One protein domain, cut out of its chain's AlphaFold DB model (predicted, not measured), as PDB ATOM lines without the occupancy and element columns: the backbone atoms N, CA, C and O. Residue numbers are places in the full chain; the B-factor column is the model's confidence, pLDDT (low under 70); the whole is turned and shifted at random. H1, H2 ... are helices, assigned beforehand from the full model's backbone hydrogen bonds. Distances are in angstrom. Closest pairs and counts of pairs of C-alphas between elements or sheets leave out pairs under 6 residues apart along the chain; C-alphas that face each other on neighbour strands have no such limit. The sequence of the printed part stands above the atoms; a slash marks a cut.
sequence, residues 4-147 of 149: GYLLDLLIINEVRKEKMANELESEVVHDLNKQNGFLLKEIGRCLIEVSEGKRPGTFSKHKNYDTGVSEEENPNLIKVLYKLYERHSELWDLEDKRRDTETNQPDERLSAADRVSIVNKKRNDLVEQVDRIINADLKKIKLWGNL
ATOM      1  N   GLY A   4      23.041  26.252   3.884       95.50
ATOM      2  CA  GLY A   4      22.155  25.284   3.247       95.50
ATOM      3  C   GLY A   4      20.752  25.308   3.832       95.50
ATOM      4  O   GLY A   4      19.793  25.352   3.076       95.50
ATOM      5  N   TYR A   5      20.605  25.373   5.160       95.44
ATOM      6  CA  TYR A   5      19.284  25.497   5.788       95.44
ATOM      7  C   TYR A   5      18.569  26.810   5.429       95.44
ATOM      8  O   TYR A   5      17.361  26.830   5.226       95.44
ATOM      9  N   LEU A   6      19.293  27.927   5.352       97.12
ATOM     10  CA  LEU A   6      18.684  29.206   4.979       97.12
ATOM     11  C   LEU A   6      18.277  29.232   3.496       97.12
ATOM     12  O   LEU A   6      17.218  29.758   3.162       97.12
ATOM     13  N   LEU A   7      19.091  28.633   2.621       97.44
ATOM     14  CA  LEU A   7      18.774  28.450   1.202       97.44
ATOM     15  C   LEU A   7      17.586  27.503   1.002       97.44
ATOM     16  O   LEU A   7      16.744  27.760   0.150       97.44
ATOM     17  N   ASP A   8      17.479  26.463   1.825       97.69
ATOM     18  CA  ASP A   8      16.336  25.550   1.866       97.69
ATOM     19  C   ASP A   8      15.021  26.301   2.129       97.69
ATOM     20  O   ASP A   8      14.070  26.173   1.363       97.69
ATOM     21  N   LEU A   9      14.994  27.164   3.152       97.75
ATOM     22  CA  LEU A   9      13.834  28.011   3.455       97.75
ATOM     23  C   LEU A   9      13.503  28.993   2.326       97.75
ATOM     24  O   LEU A   9      12.333  29.199   2.008       97.75
ATOM     25  N   LEU A  10      14.526  29.596   1.717       98.06
ATOM     26  CA  LEU A  10      14.334  30.523   0.606       98.06
ATOM     27  C   LEU A  10      13.679  29.820  -0.588       98.06
ATOM     28  O   LEU A  10      12.719  30.336  -1.154       98.06
ATOM     29  N   ILE A  11      14.162  28.626  -0.933       98.00
ATOM     30  CA  ILE A  11      13.621  27.830  -2.037       98.00
ATOM     31  C   ILE A  11      12.175  27.409  -1.756       98.00
ATOM     32  O   ILE A  11      11.354  27.488  -2.664       98.00
ATOM     33  N   ILE A  12      11.829  27.038  -0.517       97.25
ATOM     34  CA  ILE A  12      10.435  26.741  -0.137       97.25
ATOM     35  C   ILE A  12       9.517  27.928  -0.462       97.25
ATOM     36  O   ILE A  12       8.451  27.743  -1.049       97.25
ATOM     37  N   ASN A  13       9.933  29.149  -0.114       96.56
ATOM     38  CA  ASN A  13       9.148  30.348  -0.403       96.56
ATOM     39  C   ASN A  13       9.019  30.614  -1.909       96.56
ATOM     40  O   ASN A  13       7.948  31.019  -2.360       96.56
ATOM     41  N   GLU A  14      10.076  30.391  -2.692       96.25
ATOM     42  CA  GLU A  14      10.020  30.524  -4.155       96.25
ATOM     43  C   GLU A  14       9.096  29.476  -4.795       96.25
ATOM     44  O   GLU A  14       8.229  29.843  -5.587       96.25
ATOM     45  N   VAL A  15       9.183  28.206  -4.382       96.62
ATOM     46  CA  VAL A  15       8.283  27.135  -4.855       96.62
ATOM     47  C   VAL A  15       6.833  27.453  -4.506       96.62
ATOM     48  O   VAL A  15       5.953  27.294  -5.346       96.62
ATOM     49  N   ARG A  16       6.565  27.964  -3.300       94.19
ATOM     50  CA  ARG A  16       5.211  28.373  -2.906       94.19
ATOM     51  C   ARG A  16       4.657  29.472  -3.811       94.19
ATOM     52  O   ARG A  16       3.498  29.397  -4.212       94.19
ATOM     53  N   LYS A  17       5.468  30.488  -4.129       93.94
ATOM     54  CA  LYS A  17       5.068  31.560  -5.054       93.94
ATOM     55  C   LYS A  17       4.760  31.020  -6.446       93.94
ATOM     56  O   LYS A  17       3.797  31.466  -7.054       93.94
ATOM     57  N   GLU A  18       5.556  30.073  -6.931       94.19
ATOM     58  CA  GLU A  18       5.356  29.445  -8.237       94.19
ATOM     59  C   GLU A  18       4.080  28.594  -8.279       94.19
ATOM     60  O   GLU A  18       3.224  28.808  -9.134       94.19
ATOM     61  N   LYS A  19       3.925  27.662  -7.332       93.25
ATOM     62  CA  LYS A  19       2.803  26.712  -7.294       93.25
ATOM     63  C   LYS A  19       1.455  27.402  -7.112       93.25
ATOM     64  O   LYS A  19       0.461  26.943  -7.654       93.25
ATOM     65  N   MET A  20       1.436  28.521  -6.390       91.06
ATOM     66  CA  MET A  20       0.217  29.274  -6.095       91.06
ATOM     67  C   MET A  20       0.123  30.600  -6.873       91.06
ATOM     68  O   MET A  20      -0.628  31.487  -6.475       91.06
ATOM     69  N   ALA A  21       0.879  30.780  -7.963       84.94
ATOM     70  CA  ALA A  21       1.027  32.077  -8.640       84.94
ATOM     71  C   ALA A  21      -0.303  32.759  -9.028       84.94
ATOM     72  O   ALA A  21      -0.386  33.985  -9.011       84.94
ATOM     73  N   ASN A  22      -1.340  31.978  -9.348       82.81
ATOM     74  CA  ASN A  22      -2.662  32.482  -9.742       82.81
ATOM     75  C   ASN A  22      -3.665  32.582  -8.578       82.81
ATOM     76  O   ASN A  22      -4.763  33.099  -8.762       82.81
ATOM     77  N   GLU A  23      -3.302  32.071  -7.404       88.00
ATOM     78  CA  GLU A  23      -4.181  31.937  -6.234       88.00
ATOM     79  C   GLU A  23      -3.725  32.808  -5.057       88.00
ATOM     80  O   GLU A  23      -4.481  33.035  -4.116       88.00
ATOM     81  N   LEU A  24      -2.483  33.303  -5.089       85.69
ATOM     82  CA  LEU A  24      -1.934  34.121  -4.016       85.69
ATOM     83  C   LEU A  24      -2.493  35.541  -4.041       85.69
ATOM     84  O   LEU A  24      -2.309  36.299  -4.992       85.69
ATOM     85  N   GLU A  25      -3.075  35.933  -2.913       91.00
ATOM     86  CA  GLU A  25      -3.400  37.323  -2.634       91.00
ATOM     87  C   GLU A  25      -2.132  38.191  -2.619       91.00
ATOM     88  O   GLU A  25      -1.052  37.770  -2.188       91.00
ATOM     89  N   SER A  26      -2.266  39.440  -3.066       89.69
ATOM     90  CA  SER A  26      -1.143  40.376  -3.193       89.69
ATOM     91  C   SER A  26      -0.416  40.636  -1.868       89.69
ATOM     92  O   SER A  26       0.806  40.801  -1.866       89.69
ATOM     93  N   GLU A  27      -1.135  40.626  -0.744       91.88
ATOM     94  CA  GLU A  27      -0.566  40.759   0.602       91.88
ATOM     95  C   GLU A  27       0.347  39.575   0.949       91.88
ATOM     96  O   GLU A  27       1.475  39.771   1.400       91.88
ATOM     97  N   VAL A  28      -0.070  38.346   0.627       90.50
ATOM     98  CA  VAL A  28       0.742  37.143   0.862       90.50
ATOM     99  C   VAL A  28       2.004  37.160  -0.001       90.50
ATOM    100  O   VAL A  28       3.087  36.819   0.477       90.50
ATOM    101  N   VAL A  29       1.907  37.605  -1.259       90.75
ATOM    102  CA  VAL A  29       3.085  37.792  -2.125       90.75
ATOM    103  C   VAL A  29       4.045  38.825  -1.531       90.75
ATOM    104  O   VAL A  29       5.262  38.614  -1.529       90.75
ATOM    105  N   HIS A  30       3.517  39.933  -1.007       92.50
ATOM    106  CA  HIS A  30       4.323  40.961  -0.353       92.50
ATOM    107  C   HIS A  30       5.060  40.410   0.876       92.50
ATOM    108  O   HIS A  30       6.275  40.600   1.000       92.50
ATOM    109  N   ASP A  31       4.364  39.660   1.730       94.75
ATOM    110  CA  ASP A  31       4.946  39.025   2.909       94.75
ATOM    111  C   ASP A  31       6.025  38.000   2.554       94.75
ATOM    112  O   ASP A  31       7.103  38.007   3.156       94.75
ATOM    113  N   LEU A  32       5.793  37.158   1.543       94.56
ATOM    114  CA  LEU A  32       6.792  36.199   1.061       94.56
ATOM    115  C   LEU A  32       8.045  36.908   0.531       94.56
ATOM    116  O   LEU A  32       9.163  36.509   0.850       94.56
ATOM    117  N   ASN A  33       7.888  38.005  -0.212       95.00
ATOM    118  CA  ASN A  33       9.028  38.789  -0.689       95.00
ATOM    119  C   ASN A  33       9.799  39.448   0.462       95.00
ATOM    120  O   ASN A  33      11.032  39.471   0.451       95.00
ATOM    121  N   LYS A  34       9.096  39.933   1.490       97.12
ATOM    122  CA  LYS A  34       9.717  40.473   2.702       97.12
ATOM    123  C   LYS A  34      10.512  39.399   3.448       97.12
ATOM    124  O   LYS A  34      11.659  39.641   3.826       97.12
ATOM    125  N   GLN A  35       9.942  38.205   3.614       96.88
ATOM    126  CA  GLN A  35      10.635  37.050   4.193       96.88
ATOM    127  C   GLN A  35      11.876  36.672   3.379       96.88
ATOM    128  O   GLN A  35      12.944  36.481   3.960       96.88
ATOM    129  N   ASN A  36      11.781  36.647   2.049       97.62
ATOM    130  CA  ASN A  36      12.918  36.342   1.180       97.62
ATOM    131  C   ASN A  36      14.024  37.392   1.309       97.62
ATOM    132  O   ASN A  36      15.196  37.033   1.391       97.62
ATOM    133  N   GLY A  37      13.671  38.674   1.443       97.69
ATOM    134  CA  GLY A  37      14.633  39.732   1.757       97.69
ATOM    135  C   GLY A  37      15.385  39.486   3.072       97.69
ATOM    136  O   GLY A  37      16.611  39.618   3.119       97.69
ATOM    137  N   PHE A  38      14.680  39.071   4.131       97.69
ATOM    138  CA  PHE A  38      15.321  38.697   5.397       97.69
ATOM    139  C   PHE A  38      16.216  37.461   5.257       97.69
ATOM    140  O   PHE A  38      17.340  37.468   5.757       97.69
ATOM    141  N   LEU A  39      15.758  36.424   4.550       98.00
ATOM    142  CA  LEU A  39      16.538  35.208   4.316       98.00
ATOM    143  C   LEU A  39      17.826  35.508   3.546       98.00
ATOM    144  O   LEU A  39      18.890  35.063   3.963       98.00
ATOM    145  N   LEU A  40      17.765  36.319   2.487       97.94
ATOM    146  CA  LEU A  40      18.947  36.734   1.724       97.94
ATOM    147  C   LEU A  40      19.966  37.474   2.599       97.94
ATOM    148  O   LEU A  40      21.166  37.196   2.525       97.94
ATOM    149  N   LYS A  41      19.494  38.371   3.474       97.81
ATOM    150  CA  LYS A  41      20.353  39.060   4.446       97.81
ATOM    151  C   LYS A  41      21.036  38.071   5.396       97.81
ATOM    152  O   LYS A  41      22.245  38.165   5.611       97.81
ATOM    153  N   GLU A  42      20.286  37.119   5.945       97.44
ATOM    154  CA  GLU A  42      20.826  36.118   6.872       97.44
ATOM    155  C   GLU A  42      21.767  35.122   6.184       97.44
ATOM    156  O   GLU A  42      22.769  34.728   6.782       97.44
ATOM    157  N   ILE A  43      21.515  34.764   4.918       96.94
ATOM    158  CA  ILE A  43      22.439  33.971   4.095       96.94
ATOM    159  C   ILE A  43      23.764  34.719   3.965       96.94
ATOM    160  O   ILE A  43      24.804  34.170   4.325       96.94
ATOM    161  N   GLY A  44      23.736  35.986   3.534       95.50
ATOM    162  CA  GLY A  44      24.942  36.809   3.398       95.50
ATOM    163  C   GLY A  44      25.732  36.910   4.704       95.50
ATOM    164  O   GLY A  44      26.939  36.663   4.727       95.50
ATOM    165  N   ARG A  45      25.044  37.179   5.820       95.81
ATOM    166  CA  ARG A  45      25.657  37.203   7.155       95.81
ATOM    167  C   ARG A  45      26.283  35.856   7.525       95.81
ATOM    168  O   ARG A  45      27.411  35.819   8.008       95.81
ATOM    169  N   CYS A  46      25.570  34.753   7.296       94.69
ATOM    170  CA  CYS A  46      26.062  33.412   7.598       94.69
ATOM    171  C   CYS A  46      27.332  33.086   6.802       94.69
ATOM    172  O   CYS A  46      28.265  32.523   7.367       94.69
ATOM    173  N   LEU A  47      27.391  33.453   5.518       94.25
ATOM    174  CA  LEU A  47      28.570  33.233   4.675       94.25
ATOM    175  C   LEU A  47      29.797  33.997   5.193       94.25
ATOM    176  O   LEU A  47      30.885  33.424   5.246       94.25
ATOM    177  N   ILE A  48      29.620  35.247   5.633       92.12
ATOM    178  CA  ILE A  48      30.693  36.055   6.236       92.12
ATOM    179  C   ILE A  48      31.170  35.428   7.553       92.12
ATOM    180  O   ILE A  48      32.361  35.207   7.744       92.12
ATOM    181  N   GLU A  49      30.255  35.076   8.456       92.12
ATOM    182  CA  GLU A  49      30.635  34.486   9.747       92.12
ATOM    183  C   GLU A  49      31.362  33.139   9.578       92.12
ATOM    184  O   GLU A  49      32.278  32.821  10.343       92.12
ATOM    185  N   VAL A  50      30.984  32.348   8.567       90.94
ATOM    186  CA  VAL A  50      31.670  31.095   8.221       90.94
ATOM    187  C   VAL A  50      33.058  31.364   7.639       90.94
ATOM    188  O   VAL A  50      34.016  30.707   8.051       90.94
ATOM    189  N   SER A  51      33.211  32.335   6.732       89.62
ATOM    190  CA  SER A  51      34.519  32.664   6.143       89.62
ATOM    191  C   SER A  51      35.503  33.216   7.183       89.62
ATOM    192  O   SER A  51      36.685  32.864   7.193       89.62
ATOM    193  N   GLU A  52      35.012  33.993   8.148       89.06
ATOM    194  CA  GLU A  52      35.805  34.492   9.274       89.06
ATOM    195  C   GLU A  52      36.151  33.387  10.289       89.06
ATOM    196  O   GLU A  52      37.082  33.541  11.078       89.06
ATOM    197  N   GLY A  53      35.473  32.236  10.238       86.31
ATOM    198  CA  GLY A  53      35.627  31.144  11.202       86.31
ATOM    199  C   GLY A  53      34.896  31.382  12.527       86.31
ATOM    200  O   GLY A  53      35.143  30.671  13.495       86.31
ATOM    201  N   LYS A  54      33.986  32.362  12.577       89.44
ATOM    202  CA  LYS A  54      33.137  32.664  13.742       89.44
ATOM    203  C   LYS A  54      31.971  31.681  13.884       89.44
ATOM    204  O   LYS A  54      31.365  31.594  14.948       89.44
ATOM    205  N   ARG A  55      31.646  30.940  12.817       87.94
ATOM    206  CA  ARG A  55      30.571  29.942  12.776       87.94
ATOM    207  C   ARG A  55      31.008  28.699  11.985       87.94
ATOM    208  O   ARG A  55      31.636  28.849  10.940       87.94
ATOM    209  N   PRO A  56      30.654  27.473  12.417       87.56
ATOM    210  CA  PRO A  56      30.860  26.284  11.595       87.56
ATOM    211  C   PRO A  56      29.965  26.316  10.345       87.56
ATOM    212  O   PRO A  56      28.760  26.545  10.442       87.56
ATOM    213  N   GLY A  57      30.546  26.052   9.172       86.31
ATOM    214  CA  GLY A  57      29.805  25.973   7.906       86.31
ATOM    215  C   GLY A  57      29.004  24.681   7.722       86.31
ATOM    216  O   GLY A  57      28.138  24.618   6.860       86.31
ATOM    217  N   THR A  58      29.265  23.664   8.544       88.62
ATOM    218  CA  THR A  58      28.603  22.355   8.512       88.62
ATOM    219  C   THR A  58      28.261  21.918   9.933       88.62
ATOM    220  O   THR A  58      29.093  22.078  10.828       88.62
ATOM    221  N   PHE A  59      27.106  21.285  10.138       81.12
ATOM    222  CA  PHE A  59      26.829  20.525  11.362       81.12
ATOM    223  C   PHE A  59      26.694  19.044  11.033       81.12
ATOM    224  O   PHE A  59      25.975  18.673  10.107       81.12
ATOM    225  N   SER A  60      27.357  18.197  11.815       64.25
ATOM    226  CA  SER A  60      27.193  16.749  11.725       64.25
ATOM    227  C   SER A  60      25.812  16.366  12.247       64.25
ATOM    228  O   SER A  60      25.517  16.574  13.424       64.25
ATOM    229  N   LYS A  61      24.963  15.801  11.389       68.94
ATOM    230  CA  LYS A  61      23.691  15.196  11.796       68.94
ATOM    231  C   LYS A  61      23.859  13.681  11.863       68.94
ATOM    232  O   LYS A  61      24.435  13.081  10.959       68.94
ATOM    233  N   HIS A  62      23.367  13.053  12.927       62.91
ATOM    234  CA  HIS A  62      23.234  11.598  12.964       62.91
ATOM    235  C   HIS A  62      22.018  11.204  12.126       62.91
ATOM    236  O   HIS A  62      20.904  11.652  12.394       62.91
ATOM    237  N   LYS A  63      22.251  10.407  11.083       65.06
ATOM    238  CA  LYS A  63      21.218   9.954  10.153       65.06
ATOM    239  C   LYS A  63      20.949   8.476  10.377       65.06
ATOM    240  O   LYS A  63      21.867   7.672  10.283       65.06
ATOM    241  N   ASN A  64      19.683   8.139  10.596       64.75
ATOM    242  CA  ASN A  64      19.174   6.781  10.445       64.75
ATOM    243  C   ASN A  64      18.328   6.761   9.172       64.75
ATOM    244  O   ASN A  64      17.126   7.024   9.211       64.75
ATOM    245  N   TYR A  65      18.976   6.561   8.026       68.31
ATOM    246  CA  TYR A  65      18.280   6.327   6.763       68.31
ATOM    247  C   TYR A  65      18.215   4.834   6.486       68.31
ATOM    248  O   TYR A  65      19.149   4.099   6.803       68.31
ATOM    249  N   ASP A  66      17.124   4.407   5.861       66.44
ATOM    250  CA  ASP A  66      17.046   3.081   5.262       66.44
ATOM    251  C   ASP A  66      18.093   2.978   4.147       66.44
ATOM    252  O   ASP A  66      18.340   3.938   3.405       66.44
ATOM    253  N   THR A  67      18.730   1.817   4.035       66.44
ATOM    254  CA  THR A  67      19.770   1.546   3.043       66.44
ATOM    255  C   THR A  67      19.245   1.826   1.629       66.44
ATOM    256  O   THR A  67      18.228   1.273   1.221       66.44
ATOM    257  N   GLY A  68      19.944   2.674   0.867       72.06
ATOM    258  CA  GLY A  68      19.624   2.952  -0.541       72.06
ATOM    259  C   GLY A  68      18.803   4.219  -0.816       72.06
ATOM    260  O   GLY A  68      18.524   4.505  -1.980       72.06
ATOM    261  N   VAL A  69      18.446   5.011   0.202       81.38
ATOM    262  CA  VAL A  69      17.850   6.343   0.002       81.38
ATOM    263  C   VAL A  69      18.908   7.423   0.214       81.38
ATOM    264  O   VAL A  69      19.140   7.854   1.340       81.38
ATOM    265  N   SER A  70      19.535   7.860  -0.877       84.19
ATOM    266  CA  SER A  70      20.476   8.983  -0.876       84.19
ATOM    267  C   SER A  70      20.390   9.803  -2.161       84.19
ATOM    268  O   SER A  70      19.946   9.302  -3.199       84.19
ATOM    269  N   GLU A  71      20.827  11.058  -2.104       90.00
ATOM    270  CA  GLU A  71      21.146  11.833  -3.310       90.00
ATOM    271  C   GLU A  71      22.616  11.686  -3.698       90.00
ATOM    272  O   GLU A  71      23.503  11.657  -2.847       90.00
ATOM    273  N   GLU A  72      22.871  11.603  -5.004       90.81
ATOM    274  CA  GLU A  72      24.229  11.588  -5.546       90.81
ATOM    275  C   GLU A  72      24.957  12.896  -5.198       90.81
ATOM    276  O   GLU A  72      24.382  13.984  -5.311       90.81
ATOM    277  N   GLU A  73      26.213  12.787  -4.763       92.12
ATOM    278  CA  GLU A  73      27.061  13.943  -4.465       92.12
ATOM    279  C   GLU A  73      27.394  14.712  -5.745       92.12
ATOM    280  O   GLU A  73      27.842  14.135  -6.736       92.12
ATOM    281  N   ASN A  74      27.244  16.036  -5.715       93.75
ATOM    282  CA  ASN A  74      27.663  16.895  -6.815       93.75
ATOM    283  C   ASN A  74      28.456  18.100  -6.296       93.75
ATOM    284  O   ASN A  74      27.934  18.858  -5.489       93.75
ATOM    285  N   PRO A  75      29.690  18.347  -6.771       93.38
ATOM    286  CA  PRO A  75      30.489  19.472  -6.286       93.38
ATOM    287  C   PRO A  75      30.012  20.834  -6.816       93.38
ATOM    288  O   PRO A  75      30.458  21.872  -6.335       93.38
ATOM    289  N   ASN A  76      29.144  20.867  -7.834       95.69
ATOM    290  CA  ASN A  76      28.660  22.113  -8.411       95.69
ATOM    291  C   ASN A  76      27.470  22.652  -7.604       95.69
ATOM    292  O   ASN A  76      26.359  22.129  -7.705       95.69
ATOM    293  N   LEU A  77      27.696  23.745  -6.870       95.94
ATOM    294  CA  LEU A  77      26.682  24.378  -6.024       95.94
ATOM    295  C   LEU A  77      25.382  24.701  -6.776       95.94
ATOM    296  O   LEU A  77      24.301  24.439  -6.262       95.94
ATOM    297  N   ILE A  78      25.471  25.229  -7.999       97.00
ATOM    298  CA  ILE A  78      24.288  25.597  -8.792       97.00
ATOM    299  C   ILE A  78      23.457  24.357  -9.135       97.00
ATOM    300  O   ILE A  78      22.235  24.389  -9.017       97.00
ATOM    301  N   LYS A  79      24.107  23.241  -9.492       97.62
ATOM    302  CA  LYS A  79      23.408  21.973  -9.756       97.62
ATOM    303  C   LYS A  79      22.725  21.430  -8.503       97.62
ATOM    304  O   LYS A  79      21.589  20.976  -8.589       97.62
ATOM    305  N   VAL A  80      23.394  21.495  -7.351       97.88
ATOM    306  CA  VAL A  80      22.811  21.048  -6.075       97.88
ATOM    307  C   VAL A  80      21.610  21.911  -5.689       97.88
ATOM    308  O   VAL A  80      20.577  21.366  -5.311       97.88
ATOM    309  N   LEU A  81      21.700  23.237  -5.837       97.94
ATOM    310  CA  LEU A  81      20.593  24.157  -5.553       97.94
ATOM    311  C   LEU A  81      19.402  23.945  -6.489       97.94
ATOM    312  O   LEU A  81      18.262  23.938  -6.032       97.94
ATOM    313  N   TYR A  82      19.655  23.722  -7.780       97.88
ATOM    314  CA  TYR A  82      18.593  23.397  -8.727       97.88
ATOM    315  C   TYR A  82      17.889  22.088  -8.350       97.88
ATOM    316  O   TYR A  82      16.666  22.040  -8.266       97.88
ATOM    317  N   LYS A  83      18.655  21.046  -8.016       97.94
ATOM    318  CA  LYS A  83      18.092  19.766  -7.578       97.94
ATOM    319  C   LYS A  83      17.330  19.889  -6.255       97.94
ATOM    320  O   LYS A  83      16.316  19.225  -6.066       97.94
ATOM    321  N   LEU A  84      17.786  20.758  -5.348       97.94
ATOM    322  CA  LEU A  84      17.083  21.079  -4.102       97.94
ATOM    323  C   LEU A  84      15.718  21.719  -4.388       97.94
ATOM    324  O   LEU A  84      14.723  21.315  -3.789       97.94
ATOM    325  N   TYR A  85      15.653  22.643  -5.349       98.25
ATOM    326  CA  TYR A  85      14.394  23.182  -5.864       98.25
ATOM    327  C   TYR A  85      13.488  22.091  -6.453       98.25
ATOM    328  O   TYR A  85      12.321  22.012  -6.069       98.25
ATOM    329  N   GLU A  86      14.014  21.189  -7.290       98.06
ATOM    330  CA  GLU A  86      13.221  20.082  -7.843       98.06
ATOM    331  C   GLU A  86      12.615  19.207  -6.738       98.06
ATOM    332  O   GLU A  86      11.450  18.824  -6.826       98.06
ATOM    333  N   ARG A  87      13.375  18.912  -5.670       97.81
ATOM    334  CA  ARG A  87      12.858  18.145  -4.526       97.81
ATOM    335  C   ARG A  87      11.731  18.872  -3.800       97.81
ATOM    336  O   ARG A  87      10.785  18.216  -3.382       97.81
ATOM    337  N   HIS A  88      11.811  20.193  -3.638       98.25
ATOM    338  CA  HIS A  88      10.728  20.971  -3.023       98.25
ATOM    339  C   HIS A  88       9.477  21.014  -3.893       98.25
ATOM    340  O   HIS A  88       8.376  20.876  -3.365       98.25
ATOM    341  N   SER A  89       9.639  21.138  -5.210       97.94
ATOM    342  CA  SER A  89       8.520  21.055  -6.152       97.94
ATOM    343  C   SER A  89       7.851  19.673  -6.106       97.94
ATOM    344  O   SER A  89       6.631  19.589  -5.980       97.94
ATOM    345  N   GLU A  90       8.638  18.588  -6.087       98.12
ATOM    346  CA  GLU A  90       8.129  17.215  -5.934       98.12
ATOM    347  C   GLU A  90       7.425  17.011  -4.579       98.12
ATOM    348  O   GLU A  90       6.357  16.404  -4.523       98.12
ATOM    349  N   LEU A  91       7.988  17.531  -3.481       98.06
ATOM    350  CA  LEU A  91       7.364  17.468  -2.155       98.06
ATOM    351  C   LEU A  91       6.020  18.189  -2.115       98.06
ATOM    352  O   LEU A  91       5.100  17.681  -1.478       98.06
ATOM    353  N   TRP A  92       5.906  19.339  -2.782       97.12
ATOM    354  CA  TRP A  92       4.645  20.066  -2.898       97.12
ATOM    355  C   TRP A  92       3.578  19.191  -3.564       97.12
ATOM    356  O   TRP A  92       2.534  18.934  -2.970       97.12
ATOM    357  N   ASP A  93       3.884  18.640  -4.741       96.75
ATOM    358  CA  ASP A  93       2.939  17.820  -5.508       96.75
ATOM    359  C   ASP A  93       2.533  16.540  -4.759       96.75
ATOM    360  O   ASP A  93       1.394  16.077  -4.845       96.75
ATOM    361  N   LEU A  94       3.465  15.942  -4.013       97.69
ATOM    362  CA  LEU A  94       3.182  14.775  -3.179       97.69
ATOM    363  C   LEU A  94       2.320  15.123  -1.963       97.69
ATOM    364  O   LEU A  94       1.449  14.334  -1.597       97.69
ATOM    365  N   GLU A  95       2.547  16.274  -1.330       95.81
ATOM    366  CA  GLU A  95       1.725  16.742  -0.216       95.81
ATOM    367  C   GLU A  95       0.302  17.076  -0.664       95.81
ATOM    368  O   GLU A  95      -0.635  16.682   0.034       95.81
ATOM    369  N   ASP A  96       0.127  17.700  -1.831       94.69
ATOM    370  CA  ASP A  96      -1.197  17.952  -2.411       94.69
ATOM    371  C   ASP A  96      -1.940  16.631  -2.640       94.69
ATOM    372  O   ASP A  96      -3.049  16.441  -2.135       94.69
ATOM    373  N   LYS A  97      -1.284  15.644  -3.270       95.69
ATOM    374  CA  LYS A  97      -1.859  14.299  -3.453       95.69
ATOM    375  C   LYS A  97      -2.223  13.622  -2.135       95.69
ATOM    376  O   LYS A  97      -3.297  13.039  -2.013       95.69
ATOM    377  N   ARG A  98      -1.334  13.684  -1.140       95.12
ATOM    378  CA  ARG A  98      -1.528  13.055   0.177       95.12
ATOM    379  C   ARG A  98      -2.713  13.662   0.937       95.12
ATOM    380  O   ARG A  98      -3.396  12.947   1.686       95.12
ATOM    381  N   ARG A  99      -2.927  14.973   0.794       92.69
ATOM    382  CA  ARG A  99      -3.948  15.742   1.526       92.69
ATOM    383  C   ARG A  99      -5.315  15.717   0.866       92.69
ATOM    384  O   ARG A  99      -6.294  15.774   1.603       92.69
ATOM    385  N   ASP A 100      -5.382  15.606  -0.455       93.31
ATOM    386  CA  ASP A 100      -6.648  15.553  -1.181       93.31
ATOM    387  C   ASP A 100      -7.427  14.274  -0.828       93.31
ATOM    388  O   ASP A 100      -7.094  13.169  -1.256       93.31
ATOM    389  N   THR A 101      -8.453  14.439   0.006       91.69
ATOM    390  CA  THR A 101      -9.363  13.368   0.430       91.69
ATOM    391  C   THR A 101     -10.587  13.226  -0.461       91.69
ATOM    392  O   THR A 101     -11.369  12.303  -0.252       91.69
ATOM    393  N   GLU A 102     -10.793  14.163  -1.384       92.38
ATOM    394  CA  GLU A 102     -11.985  14.238  -2.227       92.38
ATOM    395  C   GLU A 102     -11.777  13.459  -3.527       92.38
ATOM    396  O   GLU A 102     -12.672  12.727  -3.950       92.38
ATOM    397  N   THR A 103     -10.584  13.565  -4.122       91.94
ATOM    398  CA  THR A 103     -10.284  12.973  -5.435       91.94
ATOM    399  C   THR A 103      -9.461  11.687  -5.346       91.94
ATOM    400  O   THR A 103      -9.675  10.771  -6.141       91.94
ATOM    401  N   ASN A 104      -8.528  11.589  -4.390       91.44
ATOM    402  CA  ASN A 104      -7.558  10.489  -4.339       91.44
ATOM    403  C   ASN A 104      -7.997   9.345  -3.419       91.44
ATOM    404  O   ASN A 104      -8.509   9.554  -2.314       91.44
ATOM    405  N   GLN A 105      -7.712   8.113  -3.840       94.00
ATOM    406  CA  GLN A 105      -8.007   6.921  -3.047       94.00
ATOM    407  C   GLN A 105      -7.065   6.796  -1.834       94.00
ATOM    408  O   GLN A 105      -5.924   7.271  -1.875       94.00
ATOM    409  N   PRO A 106      -7.484   6.120  -0.744       94.31
ATOM    410  CA  PRO A 106      -6.643   5.936   0.443       94.31
ATOM    411  C   PRO A 106      -5.253   5.352   0.146       94.31
ATOM    412  O   PRO A 106      -4.262   5.844   0.686       94.31
ATOM    413  N   ASP A 107      -5.165   4.366  -0.748       95.38
ATOM    414  CA  ASP A 107      -3.898   3.715  -1.108       95.38
ATOM    415  C   ASP A 107      -2.959   4.650  -1.886       95.38
ATOM    416  O   ASP A 107      -1.745   4.643  -1.674       95.38
ATOM    417  N   GLU A 108      -3.507   5.515  -2.743       94.44
ATOM    418  CA  GLU A 108      -2.732   6.521  -3.482       94.44
ATOM    419  C   GLU A 108      -2.148   7.566  -2.528       94.44
ATOM    420  O   GLU A 108      -0.976   7.936  -2.629       94.44
ATOM    421  N   ARG A 109      -2.945   7.997  -1.546       96.00
ATOM    422  CA  ARG A 109      -2.517   8.936  -0.502       96.00
ATOM    423  C   ARG A 109      -1.452   8.330   0.406       96.00
ATOM    424  O   ARG A 109      -0.505   9.024   0.780       96.00
ATOM    425  N   LEU A 110      -1.587   7.048   0.748       94.88
ATOM    426  CA  LEU A 110      -0.586   6.314   1.520       94.88
ATOM    427  C   LEU A 110       0.731   6.202   0.740       94.88
ATOM    428  O   LEU A 110       1.784   6.551   1.266       94.88
ATOM    429  N   SER A 111       0.663   5.842  -0.544       95.00
ATOM    430  CA  SER A 111       1.837   5.800  -1.423       95.00
ATOM    431  C   SER A 111       2.519   7.169  -1.557       95.00
ATOM    432  O   SER A 111       3.751   7.266  -1.523       95.00
ATOM    433  N   ALA A 112       1.738   8.252  -1.645       95.50
ATOM    434  CA  ALA A 112       2.271   9.611  -1.633       95.50
ATOM    435  C   ALA A 112       2.993   9.926  -0.312       95.50
ATOM    436  O   ALA A 112       4.087  10.487  -0.344       95.50
ATOM    437  N   ALA A 113       2.447   9.517   0.839       94.25
ATOM    438  CA  ALA A 113       3.091   9.697   2.142       94.25
ATOM    439  C   ALA A 113       4.444   8.967   2.243       94.25
ATOM    440  O   ALA A 113       5.433   9.555   2.696       94.25
ATOM    441  N   ASP A 114       4.519   7.727   1.755       93.94
ATOM    442  CA  ASP A 114       5.775   6.970   1.696       93.94
ATOM    443  C   ASP A 114       6.808   7.690   0.819       93.94
ATOM    444  O   ASP A 114       7.984   7.828   1.179       93.94
ATOM    445  N   ARG A 115       6.360   8.232  -0.318       95.75
ATOM    446  CA  ARG A 115       7.217   8.996  -1.224       95.75
ATOM    447  C   ARG A 115       7.697  10.306  -0.599       95.75
ATOM    448  O   ARG A 115       8.881  10.614  -0.735       95.75
ATOM    449  N   VAL A 116       6.849  11.032   0.137       95.75
ATOM    450  CA  VAL A 116       7.238  12.244   0.886       95.75
ATOM    451  C   VAL A 116       8.403  11.946   1.828       95.75
ATOM    452  O   VAL A 116       9.357  12.724   1.887       95.75
ATOM    453  N   SER A 117       8.371  10.814   2.537       91.94
ATOM    454  CA  SER A 117       9.462  10.400   3.432       91.94
ATOM    455  C   SER A 117      10.789  10.228   2.678       91.94
ATOM    456  O   SER A 117      11.823  10.761   3.091       91.94
ATOM    457  N   ILE A 118      10.761   9.553   1.523       93.50
ATOM    458  CA  ILE A 118      11.940   9.331   0.669       93.50
ATOM    459  C   ILE A 118      12.482  10.656   0.119       93.50
ATOM    460  O   ILE A 118      13.682  10.926   0.206       93.50
ATOM    461  N   VAL A 119      11.611  11.499  -0.438       95.81
ATOM    462  CA  VAL A 119      12.006  12.771  -1.058       95.81
ATOM    463  C   VAL A 119      12.528  13.754  -0.004       95.81
ATOM    464  O   VAL A 119      13.514  14.446  -0.251       95.81
ATOM    465  N   ASN A 120      11.976  13.754   1.214       94.12
ATOM    466  CA  ASN A 120      12.508  14.561   2.315       94.12
ATOM    467  C   ASN A 120      13.919  14.137   2.741       94.12
ATOM    468  O   ASN A 120      14.750  15.002   3.020       94.12
ATOM    469  N   LYS A 121      14.220  12.831   2.779       92.94
ATOM    470  CA  LYS A 121      15.588  12.341   3.044       92.94
ATOM    471  C   LYS A 121      16.561  12.859   1.979       92.94
ATOM    472  O   LYS A 121      17.586  13.442   2.318       92.94
ATOM    473  N   LYS A 122      16.170  12.768   0.707       94.25
ATOM    474  CA  LYS A 122      16.929  13.298  -0.437       94.25
ATOM    475  C   LYS A 122      17.145  14.815  -0.370       94.25
ATOM    476  O   LYS A 122      18.255  15.297  -0.570       94.25
ATOM    477  N   ARG A 123      16.108  15.580  -0.014       95.75
ATOM    478  CA  ARG A 123      16.213  17.026   0.238       95.75
ATOM    479  C   ARG A 123      17.238  17.330   1.333       95.75
ATOM    480  O   ARG A 123      18.065  18.221   1.162       95.75
ATOM    481  N   ASN A 124      17.217  16.582   2.437       93.69
ATOM    482  CA  ASN A 124      18.170  16.769   3.533       93.69
ATOM    483  C   ASN A 124      19.619  16.500   3.102       93.69
ATOM    484  O   ASN A 124      20.514  17.228   3.527       93.69
ATOM    485  N   ASP A 125      19.852  15.506   2.241       93.00
ATOM    486  CA  ASP A 125      21.177  15.267   1.659       93.00
ATOM    487  C   ASP A 125      21.667  16.470   0.858       93.00
ATOM    488  O   ASP A 125      22.799  16.907   1.054       93.00
ATOM    489  N   LEU A 126      20.812  17.049   0.012       96.19
ATOM    490  CA  LEU A 126      21.160  18.220  -0.796       96.19
ATOM    491  C   LEU A 126      21.472  19.442   0.073       96.19
ATOM    492  O   LEU A 126      22.445  20.143  -0.195       96.19
ATOM    493  N   VAL A 127      20.715  19.670   1.151       95.75
ATOM    494  CA  VAL A 127      21.006  20.742   2.122       95.75
ATOM    495  C   VAL A 127      22.407  20.584   2.719       95.75
ATOM    496  O   VAL A 127      23.156  21.554   2.835       95.75
ATOM    497  N   GLU A 128      22.800  19.361   3.060       93.81
ATOM    498  CA  GLU A 128      24.137  19.103   3.590       93.81
ATOM    499  C   GLU A 128      25.233  19.178   2.527       93.81
ATOM    500  O   GLU A 128      26.351  19.593   2.838       93.81
ATOM    501  N   GLN A 129      24.936  18.804   1.280       95.25
ATOM    502  CA  GLN A 129      25.849  19.021   0.156       95.25
ATOM    503  C   GLN A 129      26.124  20.516  -0.029       95.25
ATOM    504  O   GLN A 129      27.285  20.907  -0.131       95.25
ATOM    505  N   VAL A 130      25.089  21.367   0.019       96.31
ATOM    506  CA  VAL A 130      25.244  22.832  -0.021       96.31
ATOM    507  C   VAL A 130      26.175  23.311   1.094       96.31
ATOM    508  O   VAL A 130      27.128  24.043   0.822       96.31
ATOM    509  N   ASP A 131      25.955  22.853   2.328       95.12
ATOM    510  CA  ASP A 131      26.805  23.203   3.473       95.12
ATOM    511  C   ASP A 131      28.265  22.777   3.264       95.12
ATOM    512  O   ASP A 131      29.186  23.563   3.511       95.12
ATOM    513  N   ARG A 132      28.497  21.549   2.777       94.88
ATOM    514  CA  ARG A 132      29.844  21.032   2.488       94.88
ATOM    515  C   ARG A 132      30.557  21.862   1.424       94.88
ATOM    516  O   ARG A 132      31.710  22.237   1.645       94.88
ATOM    517  N   ILE A 133      29.888  22.156   0.309       95.12
ATOM    518  CA  ILE A 133      30.458  22.906  -0.820       95.12
ATOM    519  C   ILE A 133      30.816  24.326  -0.382       95.12
ATOM    520  O   ILE A 133      31.968  24.736  -0.509       95.12
ATOM    521  N   ILE A 134      29.866  25.043   0.225       93.88
ATOM    522  CA  ILE A 134      30.076  26.414   0.705       93.88
ATOM    523  C   ILE A 134      31.226  26.464   1.714       93.88
ATOM    524  O   ILE A 134      32.123  27.297   1.599       93.88
ATOM    525  N   ASN A 135      31.239  25.561   2.694       92.56
ATOM    526  CA  ASN A 135      32.298  25.520   3.698       92.56
ATOM    527  C   ASN A 135      33.675  25.230   3.078       92.56
ATOM    528  O   ASN A 135      34.669  25.824   3.494       92.56
ATOM    529  N   ALA A 136      33.752  24.334   2.090       91.38
ATOM    530  CA  ALA A 136      34.996  24.036   1.388       91.38
ATOM    531  C   ALA A 136      35.497  25.241   0.576       91.38
ATOM    532  O   ALA A 136      36.679  25.583   0.652       91.38
ATOM    533  N   ASP A 137      34.612  25.912  -0.158       89.94
ATOM    534  CA  ASP A 137      34.987  27.026  -1.028       89.94
ATOM    535  C   ASP A 137      35.340  28.294  -0.239       89.94
ATOM    536  O   ASP A 137      36.348  28.938  -0.534       89.94
ATOM    537  N   LEU A 138      34.613  28.606   0.840       88.69
ATOM    538  CA  LEU A 138      34.956  29.731   1.719       88.69
ATOM    539  C   LEU A 138      36.307  29.531   2.422       88.69
ATOM    540  O   LEU A 138      37.083  30.480   2.552       88.69
ATOM    541  N   LYS A 139      36.634  28.297   2.833       80.88
ATOM    542  CA  LYS A 139      37.958  27.981   3.395       80.88
ATOM    543  C   LYS A 139      39.077  28.173   2.377       80.88
ATOM    544  O   LYS A 139      40.125  28.698   2.744       80.88
ATOM    545  N   LYS A 140      38.861  27.794   1.110       75.06
ATOM    546  CA  LYS A 140      39.828  28.068   0.035       75.06
ATOM    547  C   LYS A 140      40.042  29.571  -0.117       75.06
ATOM    548  O   LYS A 140      41.184  30.005  -0.080       75.06
ATOM    549  N   ILE A 141      38.975  30.367  -0.216       70.00
ATOM    550  CA  ILE A 141      39.074  31.831  -0.358       70.00
ATOM    551  C   ILE A 141      39.883  32.452   0.789       70.00
ATOM    552  O   ILE A 141      40.742  33.290   0.533       70.00
ATOM    553  N   LYS A 142      39.687  32.005   2.037       61.59
ATOM    554  CA  LYS A 142      40.477  32.480   3.186       61.59
ATOM    555  C   LYS A 142      41.977  32.201   3.037       61.59
ATOM    556  O   LYS A 142      42.785  33.058   3.375       61.59
ATOM    557  N   LEU A 143      42.354  31.033   2.511       58.59
ATOM    558  CA  LEU A 143      43.759  30.696   2.249       58.59
ATOM    559  C   LEU A 143      44.384  31.628   1.200       58.59
ATOM    560  O   LEU A 143      45.536  32.013   1.353       58.59
ATOM    561  N   TRP A 144      43.621  32.031   0.179       56.56
ATOM    562  CA  TRP A 144      44.074  32.994  -0.835       56.56
ATOM    563  C   TRP A 144      44.059  34.447  -0.340       56.56
ATOM    564  O   TRP A 144      44.891  35.241  -0.761       56.56
ATOM    565  N   GLY A 145      43.140  34.812   0.558       54.66
ATOM    566  CA  GLY A 145      43.111  36.129   1.208       54.66
ATOM    567  C   GLY A 145      44.270  36.349   2.185       54.66
ATOM    568  O   GLY A 145      44.659  37.486   2.418       54.66
ATOM    569  N   ASN A 146      44.864  35.263   2.685       54.28
ATOM    570  CA  ASN A 146      46.123  35.264   3.429       54.28
ATOM    571  C   ASN A 146      47.349  35.263   2.492       54.28
ATOM    572  O   ASN A 146      48.372  34.667   2.829       54.28
ATOM    573  N   LEU A 147      47.249  35.878   1.304       43.94
ATOM    574  CA  LEU A 147      48.383  36.109   0.408       43.94
ATOM    575  C   LEU A 147      49.471  36.900   1.154       43.94
ATOM    576  O   LEU A 147      49.431  38.123   1.198       43.94
TER     577      LEU A 147
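This is residues 4 to 147 of the 149 residues of a protein of Bacteroidetes bacterium (UniProt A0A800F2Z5). Long H4 and H2 make a V, meeting near one end of each, with H1 inside it. H3 folds back along H4, and residues 53 to 76 swing round H4. The printed part, 144 residues with named helices H1, H2, H3, H4, is all helix, only just loose, close to compact (radius of gyration of the C-alphas 17.9 A), and spans 64 by 44 by 22 A.

Start at H4, residues 106 to 145. H3, residues 77 to 99, forms a hairpin with it; closest C-alphas, Arg 98 and Arg 109, 4.3 A. H1, residues 4 to 19, touches H4 with residues 4 to 8 alone, at a steep tilt of 49 degrees; closest C-alphas, Gly 4 and Val 127, 4.8 A. H2, residues 26 to 52, forms a hairpin with H1; closest C-alphas, Leu 10 and Asn 36, 6.0 A. Every helix has each O i to N i+4 pair within hydrogen-bond range.

Find C-alpha 106 at (-6.643, 5.936, 0.443); H4 runs 58.2 A to C-alpha 145 at (43.111, 36.129, 1.208). H2 measures 39.4 A, H3 32.7 A, H1 22.1 A.

The printed part has no cut. The H2 to H3 link is long. Residues 60 to 67 and 142 to 147 have pLDDT under 70.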